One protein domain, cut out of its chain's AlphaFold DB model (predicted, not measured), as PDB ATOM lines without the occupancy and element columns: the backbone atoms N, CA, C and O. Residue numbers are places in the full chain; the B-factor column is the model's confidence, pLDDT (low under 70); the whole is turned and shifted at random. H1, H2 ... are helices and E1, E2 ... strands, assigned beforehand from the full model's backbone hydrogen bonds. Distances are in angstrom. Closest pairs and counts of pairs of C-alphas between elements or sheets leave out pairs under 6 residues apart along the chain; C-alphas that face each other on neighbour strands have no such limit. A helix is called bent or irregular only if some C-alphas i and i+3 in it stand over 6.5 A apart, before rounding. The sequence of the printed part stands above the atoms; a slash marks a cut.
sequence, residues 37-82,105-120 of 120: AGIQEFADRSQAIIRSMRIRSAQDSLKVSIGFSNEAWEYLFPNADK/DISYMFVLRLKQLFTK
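AT A GLANCE: This is residues 37 to 82 and 105 to 120 of the 120 residues of the protein "Dyp-type peroxidase family" of Weissella viridescens (UniProt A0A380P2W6). What does one see first? A narrow two-stranded antiparallel ribbon, E1 and E2, has the long helix H1 running loosely alongside E1, and the short helix H2 sits at the end of the ribbon where E1 ends and E2 begins. At the opposite end, residues 113 to 120 run on past E2 as a tail that adds to the length. What are the make-up and the size? The printed part has 62 residues, with two named helices and two named strands in the order H1, E1, H2, E2, a mixed class of helices and strands. The whole is only just loose, close to extended, with a radius of gyration of the C-alphas of 15.6 A and spans of 54 by 19 by 16 A.

HOW THE PARTS SIT: How are the strands paired? E1, residues 63 to 68, and E2, residues 106 to 112, are antiparallel neighbours, with 169 degrees between their directions. N 65 and O 109 are within hydrogen-bond range at 2.9 A, and so are N 107 and O 67 at 3.0 A. Where is the long helix? H1, residues 37 to 56, comes closest to E1 with the C-alphas of Ile 50 and Val 64, 7.6 A apart, while H1 and E2 are apart. Where is the short helix? H2, residues 70 to 76, comes closest to E2 with the C-alphas of Ala 72 and Ile 106, 7.2 A apart. H1 and H2 are apart, but only just, at 8.4 A. How do the helix backbones read? In H2 every O i to N i+4 pair is within hydrogen-bond range; in H1 it is 14 of 16.

IN THESE COORDINATES: Where do the strands lie? E1 begins at C-alpha 63, (-156.047, -22.922, -114.280), and measures 17.4 A from first to last C-alpha. E2 measures 19.6 A and ends at C-alpha 112, (-161.759, -24.682, -116.877). Where are the helices? H1 begins at C-alpha 37, (-136.515, -37.477, -113.679), and measures 28.6 A. It has a kink of 30 degrees near residue 45 and is neither bent nor irregular, but only just: C-alphas 44 and 47 are 6.5 A apart. H2 measures 10.0 A.

THE WHOLE: How far does it reach? The two C-alphas farthest apart, those of Asn 79 and Lys 120, are 54.9 A apart. How is the chain linked? The link from E1 to H2 is tight and that from H1 to E1 is short; the link from H2 to E2 crosses the cut. Residues 83 to 104 are not printed, and C-alphas 82 and 105 are 15.1 A apart. Where is confidence low? The mean pLDDT of the printed part is 82.4, and residues 112 to 120 are under 70.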
ATOM      1  N   ALA A  37    -136.736 -37.945-112.314       95.88
ATOM      2  CA  ALA A  37    -136.515 -37.477-113.679       95.88
ATOM      3  C   ALA A  37    -137.839 -37.188-114.406       95.88
ATOM      4  O   ALA A  37    -137.981 -36.134-115.026       95.88
ATOM      5  N   GLY A  38    -138.830 -38.076-114.276       94.00
ATOM      6  CA  GLY A  38    -140.156 -37.885-114.865       94.00
ATOM      7  C   GLY A  38    -140.902 -36.680-114.285       94.00
ATOM      8  O   GLY A  38    -141.481 -35.893-115.033       94.00
ATOM      9  N   ILE A  39    -140.849 -36.483-112.963       93.38
ATOM     10  CA  ILE A  39    -141.463 -35.319-112.307       93.38
ATOM     11  C   ILE A  39    -140.763 -34.020-112.698       93.38
ATOM     12  O   ILE A  39    -141.441 -33.021-112.943       93.38
ATOM     13  N   GLN A  40    -139.434 -34.023-112.810       92.06
ATOM     14  CA  GLN A  40    -138.675 -32.863-113.263       92.06
ATOM     15  C   GLN A  40    -139.025 -32.503-114.712       92.06
ATOM     16  O   GLN A  40    -139.371 -31.354-114.992       92.06
ATOM     17  N   GLU A  41    -139.020 -33.484-115.619       93.44
ATOM     18  CA  GLU A  41    -139.415 -33.272-117.012       93.44
ATOM     19  C   GLU A  41    -140.850 -32.737-117.107       93.44
ATOM     20  O   GLU A  41    -141.130 -31.794-117.854       93.44
ATOM     21  N   PHE A  42    -141.769 -33.314-116.334       90.69
ATOM     22  CA  PHE A  42    -143.146 -32.852-116.292       90.69
ATOM     23  C   PHE A  42    -143.248 -31.416-115.767       90.69
ATOM     24  O   PHE A  42    -143.938 -30.601-116.379       90.69
ATOM     25  N   ALA A  43    -142.558 -31.072-114.677       88.38
ATOM     26  CA  ALA A  43    -142.558 -29.723-114.122       88.38
ATOM     27  C   ALA A  43    -142.076 -28.694-115.158       88.38
ATOM     28  O   ALA A  43    -142.762 -27.690-115.381       88.38
ATOM     29  N   ASP A  44    -140.989 -28.997-115.874       88.44
ATOM     30  CA  ASP A  44    -140.431 -28.145-116.930       88.44
ATOM     31  C   ASP A  44    -141.403 -27.969-118.111       88.44
ATOM     32  O   ASP A  44    -141.599 -26.860-118.624       88.44
ATOM     33  N   ARG A  45    -142.070 -29.050-118.537       89.12
ATOM     34  CA  ARG A  45    -143.000 -29.031-119.681       89.12
ATOM     35  C   ARG A  45    -144.382 -28.477-119.342       89.12
ATOM     36  O   ARG A  45    -145.015 -27.859-120.201       89.12
ATOM     37  N   SER A  46    -144.858 -28.664-118.112       86.88
ATOM     38  CA  SER A  46    -146.215 -28.300-117.678       86.88
ATOM     39  C   SER A  46    -146.519 -26.823-117.936       86.88
ATOM     40  O   SER A  46    -147.578 -26.483-118.462       86.88
ATOM     41  N   GLN A  47    -145.555 -25.936-117.677       83.50
ATOM     42  CA  GLN A  47    -145.702 -24.502-117.916       83.50
ATOM     43  C   GLN A  47    -145.872 -24.176-119.403       83.50
ATOM     44  O   GLN A  47    -146.683 -23.319-119.756       83.50
ATOM     45  N   ALA A  48    -145.150 -24.867-120.289       86.50
ATOM     46  CA  ALA A  48    -145.300 -24.694-121.730       86.50
ATOM     47  C   ALA A  48    -146.677 -25.176-122.215       86.50
ATOM     48  O   ALA A  48    -147.322 -24.489-123.011       86.50
ATOM     49  N   ILE A  49    -147.163 -26.303-121.685       85.56
ATOM     50  CA  ILE A  49    -148.499 -26.840-121.985       85.56
ATOM     51  C   ILE A  49    -149.584 -25.853-121.534       85.56
ATOM     52  O   ILE A  49    -150.445 -25.480-122.332       85.56
ATOM     53  N   ILE A  50    -149.507 -25.358-120.294       84.38
ATOM     54  CA  ILE A  50    -150.458 -24.379-119.744       84.38
ATOM     55  C   ILE A  50    -150.459 -23.092-120.579       84.38
ATOM     56  O   ILE A  50    -151.526 -22.577-120.917       84.38
ATOM     57  N   ARG A  51    -149.282 -22.578-120.963       84.88
ATOM     58  CA  ARG A  51    -149.166 -21.389-121.827       84.88
ATOM     59  C   ARG A  51    -149.782 -21.618-123.205       84.88
ATOM     60  O   ARG A  51    -150.531 -20.767-123.673       84.88
ATOM     61  N   SER A  52    -149.509 -22.763-123.831       86.75
ATOM     62  CA  SER A  52    -150.086 -23.133-125.129       86.75
ATOM     63  C   SER A  52    -151.614 -23.173-125.072       86.75
ATOM     64  O   SER A  52    -152.288 -22.559-125.901       86.75
ATOM     65  N   MET A  53    -152.172 -23.814-124.043       84.62
ATOM     66  CA  MET A  53    -153.619 -23.878-123.836       84.62
ATOM     67  C   MET A  53    -154.230 -22.497-123.594       84.62
ATOM     68  O   MET A  53    -155.251 -22.175-124.191       84.62
ATOM     69  N   ARG A  54    -153.581 -21.638-122.800       82.38
ATOM     70  CA  ARG A  54    -154.035 -20.255-122.581       82.38
ATOM     71  C   ARG A  54    -154.017 -19.402-123.847       82.38
ATOM     72  O   ARG A  54    -154.823 -18.491-123.951       82.38
ATOM     73  N   ILE A  55    -153.131 -19.672-124.804       84.75
ATOM     74  CA  ILE A  55    -153.126 -18.965-126.095       84.75
ATOM     75  C   ILE A  55    -154.264 -19.476-126.986       84.75
ATOM     76  O   ILE A  55    -155.008 -18.682-127.555       84.75
ATOM     77  N   ARG A  56    -154.412 -20.801-127.098       83.38
ATOM     78  CA  ARG A  56    -155.408 -21.440-127.979       83.38
ATOM     79  C   ARG A  56    -156.848 -21.239-127.502       83.38
ATOM     80  O   ARG A  56    -157.748 -21.120-128.324       83.38
ATOM     81  N   SER A  57    -157.027 -21.177-126.189       80.50
ATOM     82  CA  SER A  57    -158.303 -21.081-125.482       80.50
ATOM     83  C   SER A  57    -158.277 -19.888-124.525       80.50
ATOM     84  O   SER A  57    -158.556 -20.000-123.332       80.50
ATOM     85  N   ALA A  58    -157.899 -18.715-125.044       73.62
ATOM     86  CA  ALA A  58    -157.714 -17.500-124.244       73.62
ATOM     87  C   ALA A  58    -158.965 -17.071-123.463       73.62
ATOM     88  O   ALA A  58    -158.848 -16.475-122.394       73.62
ATOM     89  N   GLN A  59    -160.152 -17.409-123.970       74.62
ATOM     90  CA  GLN A  59    -161.428 -17.118-123.315       74.62
ATOM     91  C   GLN A  59    -161.775 -18.121-122.201       74.62
ATOM     92  O   GLN A  59    -162.567 -17.787-121.322       74.62
ATOM     93  N   ASP A  60    -161.151 -19.306-122.191       73.62
ATOM     94  CA  ASP A  60    -161.558 -20.424-121.326       73.62
ATOM     95  C   ASP A  60    -160.838 -20.454-119.965       73.62
ATOM     96  O   ASP A  60    -161.116 -21.297-119.109       73.62
ATOM     97  N   SER A  61    -159.898 -19.522-119.751       74.12
ATOM     98  CA  SER A  61    -159.230 -19.255-118.467       74.12
ATOM     99  C   SER A  61    -158.729 -20.516-117.739       74.12
ATOM    100  O   SER A  61    -159.031 -20.728-116.564       74.12
ATOM    101  N   LEU A  62    -157.953 -21.365-118.435       81.56
ATOM    102  CA  LEU A  62    -157.385 -22.585-117.848       81.56
ATOM    103  C   LEU A  62    -156.491 -22.264-116.639       81.56
ATOM    104  O   LEU A  62    -155.496 -21.525-116.733       81.56
ATOM    105  N   LYS A  63    -156.813 -22.917-115.526       82.75
ATOM    106  CA  LYS A  63    -156.047 -22.922-114.280       82.75
ATOM    107  C   LYS A  63    -155.671 -24.360-113.948       82.75
ATOM    108  O   LYS A  63    -156.482 -25.269-114.104       82.75
ATOM    109  N   VAL A  64    -154.436 -24.547-113.503       84.62
ATOM    110  CA  VAL A  64    -153.905 -25.862-113.139       84.62
ATOM    111  C   VAL A  64    -153.191 -25.734-111.808       84.62
ATOM    112  O   VAL A  64    -152.448 -24.769-111.599       84.62
ATOM    113  N   SER A  65    -153.405 -26.708-110.934       87.06
ATOM    114  CA  SER A  65    -152.613 -26.876-109.724       87.06
ATOM    115  C   SER A  65    -152.194 -28.325-109.532       87.06
ATOM    116  O   SER A  65    -152.949 -29.237-109.873       87.06
ATOM    117  N   ILE A  66    -150.999 -28.502-108.981       89.88
ATOM    118  CA  ILE A  66    -150.346 -29.783-108.739       89.88
ATOM    119  C   ILE A  66    -149.992 -29.855-107.255       89.88
ATOM    120  O   ILE A  66    -149.349 -28.936-106.733       89.88
ATOM    121  N   GLY A  67    -150.399 -30.935-106.598       91.94
ATOM    122  CA  GLY A  67    -150.075 -31.245-105.212       91.94
ATOM    123  C   GLY A  67    -149.289 -32.545-105.088       91.94
ATOM    124  O   GLY A  67    -149.409 -33.441-105.923       91.94
ATOM    125  N   PHE A  68    -148.504 -32.639-104.018       95.06
ATOM    126  CA  PHE A  68    -147.773 -33.840-103.627       95.06
ATOM    127  C   PHE A  68    -148.210 -34.240-102.220       95.06
ATOM    128  O   PHE A  68    -148.325 -33.381-101.342       95.06
ATOM    129  N   SER A  69    -148.460 -35.530-102.006       95.44
ATOM    130  CA  SER A  69    -148.724 -36.074-100.675       95.44
ATOM    131  C   SER A  69    -147.466 -36.024 -99.803       95.44
ATOM    132  O   SER A  69    -146.352 -35.859-100.305       95.44
ATOM    133  N   ASN A  70    -147.628 -36.193 -98.489       95.12
ATOM    134  CA  ASN A  70    -146.492 -36.292 -97.573       95.12
ATOM    135  C   ASN A  70    -145.533 -37.430 -97.976       95.12
ATOM    136  O   ASN A  70    -144.329 -37.212 -98.076       95.12
ATOM    137  N   GLU A  71    -146.068 -38.613 -98.289       94.75
ATOM    138  CA  GLU A  71    -145.256 -39.763 -98.710       94.75
ATOM    139  C   GLU A  71    -144.543 -39.514-100.044       94.75
ATOM    140  O   GLU A  71    -143.365 -39.839-100.193       94.75
ATOM    141  N   ALA A  72    -145.233 -38.902-101.011       95.94
ATOM    142  CA  ALA A  72    -144.638 -38.547-102.293       95.94
ATOM    143  C   ALA A  72    -143.539 -37.494-102.133       95.94
ATOM    144  O   ALA A  72    -142.520 -37.576-102.814       95.94
ATOM    145  N   TRP A  73    -143.715 -36.525-101.231       96.00
ATOM    146  CA  TRP A  73    -142.707 -35.508-100.947       96.00
ATOM    147  C   TRP A  73    -141.434 -36.121-100.367       96.00
ATOM    148  O   TRP A  73    -140.343 -35.846-100.857       96.00
ATOM    149  N   GLU A  74    -141.573 -36.982 -99.358       94.69
ATOM    150  CA  GLU A  74    -140.438 -37.682 -98.744       94.69
ATOM    151  C   GLU A  74    -139.715 -38.583 -99.755       94.69
ATOM    152  O   GLU A  74    -138.486 -38.638 -99.769       94.69
ATOM    153  N   TYR A  75    -140.466 -39.236-100.648       96.25
ATOM    154  CA  TYR A  75    -139.903 -40.073-101.705       96.25
ATOM    155  C   TYR A  75    -139.222 -39.265-102.821       96.25
ATOM    156  O   TYR A  75    -138.125 -39.609-103.248       96.25
ATOM    157  N   LEU A  76    -139.837 -38.195-103.323       95.88
ATOM    158  CA  LEU A  76    -139.322 -37.441-104.473       95.88
ATOM    159  C   LEU A  76    -138.263 -36.407-104.080       95.88
ATOM    160  O   LEU A  76    -137.370 -36.122-104.875       95.88
ATOM    161  N   PHE A  77    -138.331 -35.852-102.870       95.19
ATOM    162  CA  PHE A  77    -137.498 -34.728-102.442       95.19
ATOM    163  C   PHE A  77    -136.835 -34.978-101.073       95.19
ATOM    164  O   PHE A  77    -136.967 -34.153-100.168       95.19
ATOM    165  N   PRO A  78    -136.065 -36.071-100.900       93.81
ATOM    166  CA  PRO A  78    -135.545 -36.487 -99.590       93.81
ATOM    167  C   PRO A  78    -134.599 -35.467 -98.930       93.81
ATOM    168  O   PRO A  78    -134.405 -35.495 -97.721       93.81
ATOM    169  N   ASN A  79    -134.016 -34.564 -99.723       93.75
ATOM    170  CA  ASN A  79    -133.084 -33.535 -99.258       93.75
ATOM    171  C   ASN A  79    -133.707 -32.127 -99.210       93.75
ATOM    172  O   ASN A  79    -132.987 -31.159 -98.976       93.75
ATOM    173  N   ALA A  80    -135.005 -31.987 -99.496       92.94
ATOM    174  CA  ALA A  80    -135.694 -30.699 -99.485       92.94
ATOM    175  C   ALA A  80    -136.410 -30.461 -98.151       92.94
ATOM    176  O   ALA A  80    -136.950 -31.387 -97.546       92.94
ATOM    177  N   ASP A  81    -136.481 -29.196 -97.732       93.50
ATOM    178  CA  ASP A  81    -137.250 -28.808 -96.552       93.50
ATOM    179  C   ASP A  81    -138.731 -29.152 -96.741       93.50
ATOM    180  O   ASP A  81    -139.387 -28.690 -97.679       93.50
ATOM    181  N   LYS A  82    -139.272 -29.952 -95.822       92.75
ATOM    182  CA  LYS A  82    -140.683 -30.334 -95.838       92.75
ATOM    183  C   LYS A  82    -141.564 -29.206 -95.283       92.75
ATOM    184  O   LYS A  82    -141.228 -28.638 -94.236       92.75
ATOM    185  N   ASP A 105    -150.722 -39.907-104.276       90.75
ATOM    186  CA  ASP A 105    -149.374 -39.334-104.221       90.75
ATOM    187  C   ASP A 105    -149.271 -37.996-104.921       90.75
ATOM    188  O   ASP A 105    -148.653 -37.064-104.406       90.75
ATOM    189  N   ILE A 106    -149.885 -37.898-106.094       89.75
ATOM    190  CA  ILE A 106    -149.873 -36.693-106.909       89.75
ATOM    191  C   ILE A 106    -151.314 -36.329-107.207       89.75
ATOM    192  O   ILE A 106    -152.076 -37.157-107.707       89.75
ATOM    193  N   SER A 107    -151.682 -35.090-106.902       84.81
ATOM    194  CA  SER A 107    -152.991 -34.549-107.240       84.81
ATOM    195  C   SER A 107    -152.866 -33.497-108.329       84.81
ATOM    196  O   SER A 107    -152.032 -32.593-108.256       84.81
ATOM    197  N   TYR A 108    -153.730 -33.598-109.329       82.12
ATOM    198  CA  TYR A 108    -153.934 -32.569-110.331       82.12
ATOM    199  C   TYR A 108    -155.349 -32.029-110.210       82.12
ATOM    200  O   TYR A 108    -156.326 -32.778-110.175       82.12
ATOM    201  N   MET A 109    -155.455 -30.709-110.184       79.06
ATOM    202  CA  MET A 109    -156.726 -30.015-110.321       79.06
ATOM    203  C   MET A 109    -156.646 -29.109-111.543       79.06
ATOM    204  O   MET A 109    -155.830 -28.185-111.600       79.06
ATOM    205  N   PHE A 110    -157.516 -29.382-112.511       76.56
ATOM    206  CA  PHE A 110    -157.700 -28.581-113.712       76.56
ATOM    207  C   PHE A 110    -159.034 -27.859-113.606       76.56
ATOM    208  O   PHE A 110    -160.088 -28.491-113.584       76.56
ATOM    209  N   VAL A 111    -158.997 -26.532-113.558       72.69
ATOM    210  CA  VAL A 111    -160.198 -25.699-113.556       72.69
ATOM    211  C   VAL A 111    -160.301 -25.003-114.905       72.69
ATOM    212  O   VAL A 111    -159.385 -24.299-115.338       72.69
ATOM    213  N   LEU A 112    -161.434 -25.212-115.563       67.81
ATOM    214  CA  LEU A 112    -161.759 -24.682-116.877       67.81
ATOM    215  C   LEU A 112    -163.042 -23.853-116.777       67.81
ATOM    216  O   LEU A 112    -164.030 -24.269-116.172       67.81
ATOM    217  N   ARG A 113    -163.058 -22.673-117.394       63.97
ATOM    218  CA  ARG A 113    -164.286 -21.902-117.613       63.97
ATOM    219  C   ARG A 113    -164.619 -21.975-119.097       63.97
ATOM    220  O   ARG A 113    -164.317 -21.051-119.838       63.97
ATOM    221  N   LEU A 114    -165.148 -23.115-119.535       54.75
ATOM    222  CA  LEU A 114    -165.551 -23.298-120.926       54.75
ATOM    223  C   LEU A 114    -166.880 -22.580-121.158       54.75
ATOM    224  O   LEU A 114    -167.943 -23.170-120.959       54.75
ATOM    225  N   LYS A 115    -166.834 -21.356-121.693       53.84
ATOM    226  CA  LYS A 115    -168.023 -20.813-122.353       53.84
ATOM    227  C   LYS A 115    -168.273 -21.678-123.578       53.84
ATOM    228  O   LYS A 115    -167.558 -21.570-124.569       53.84
ATOM    229  N   GLN A 116    -169.236 -22.588-123.460       45.06
ATOM    230  CA  GLN A 116    -169.566 -23.581-124.474       45.06
ATOM    231  C   GLN A 116    -169.481 -23.016-125.902       45.06
ATOM    232  O   GLN A 116    -170.180 -22.069-126.260       45.06
ATOM    233  N   LEU A 117    -168.681 -23.685-126.737       44.88
ATOM    234  CA  LEU A 117    -168.757 -23.670-128.199       44.88
ATOM    235  C   LEU A 117    -170.066 -24.341-128.668       44.88
ATOM    236  O   LEU A 117    -170.041 -25.312-129.417       44.88
ATOM    237  N   PHE A 118    -171.224 -23.842-128.235       45.72
ATOM    238  CA  PHE A 118    -172.499 -24.115-128.901       45.72
ATOM    239  C   PHE A 118    -172.967 -22.830-129.568       45.72
ATOM    240  O   PHE A 118    -173.832 -22.102-129.092       45.72
ATOM    241  N   THR A 119    -172.334 -22.522-130.692       45.53
ATOM    242  CA  THR A 119    -172.948 -21.677-131.713       45.53
ATOM    243  C   THR A 119    -172.449 -22.152-133.068       45.53
ATOM    244  O   THR A 119    -171.453 -21.665-133.599       45.53
ATOM    245  N   LYS A 120    -173.130 -23.165-133.595       36.72
ATOM    246  CA  LYS A 120    -173.408 -23.303-135.020       36.72
ATOM    247  C   LYS A 120    -174.827 -23.816-135.172       36.72
ATOM    248  O   LYS A 120    -175.186 -24.720-134.388       36.72
TER     249      LYS A 120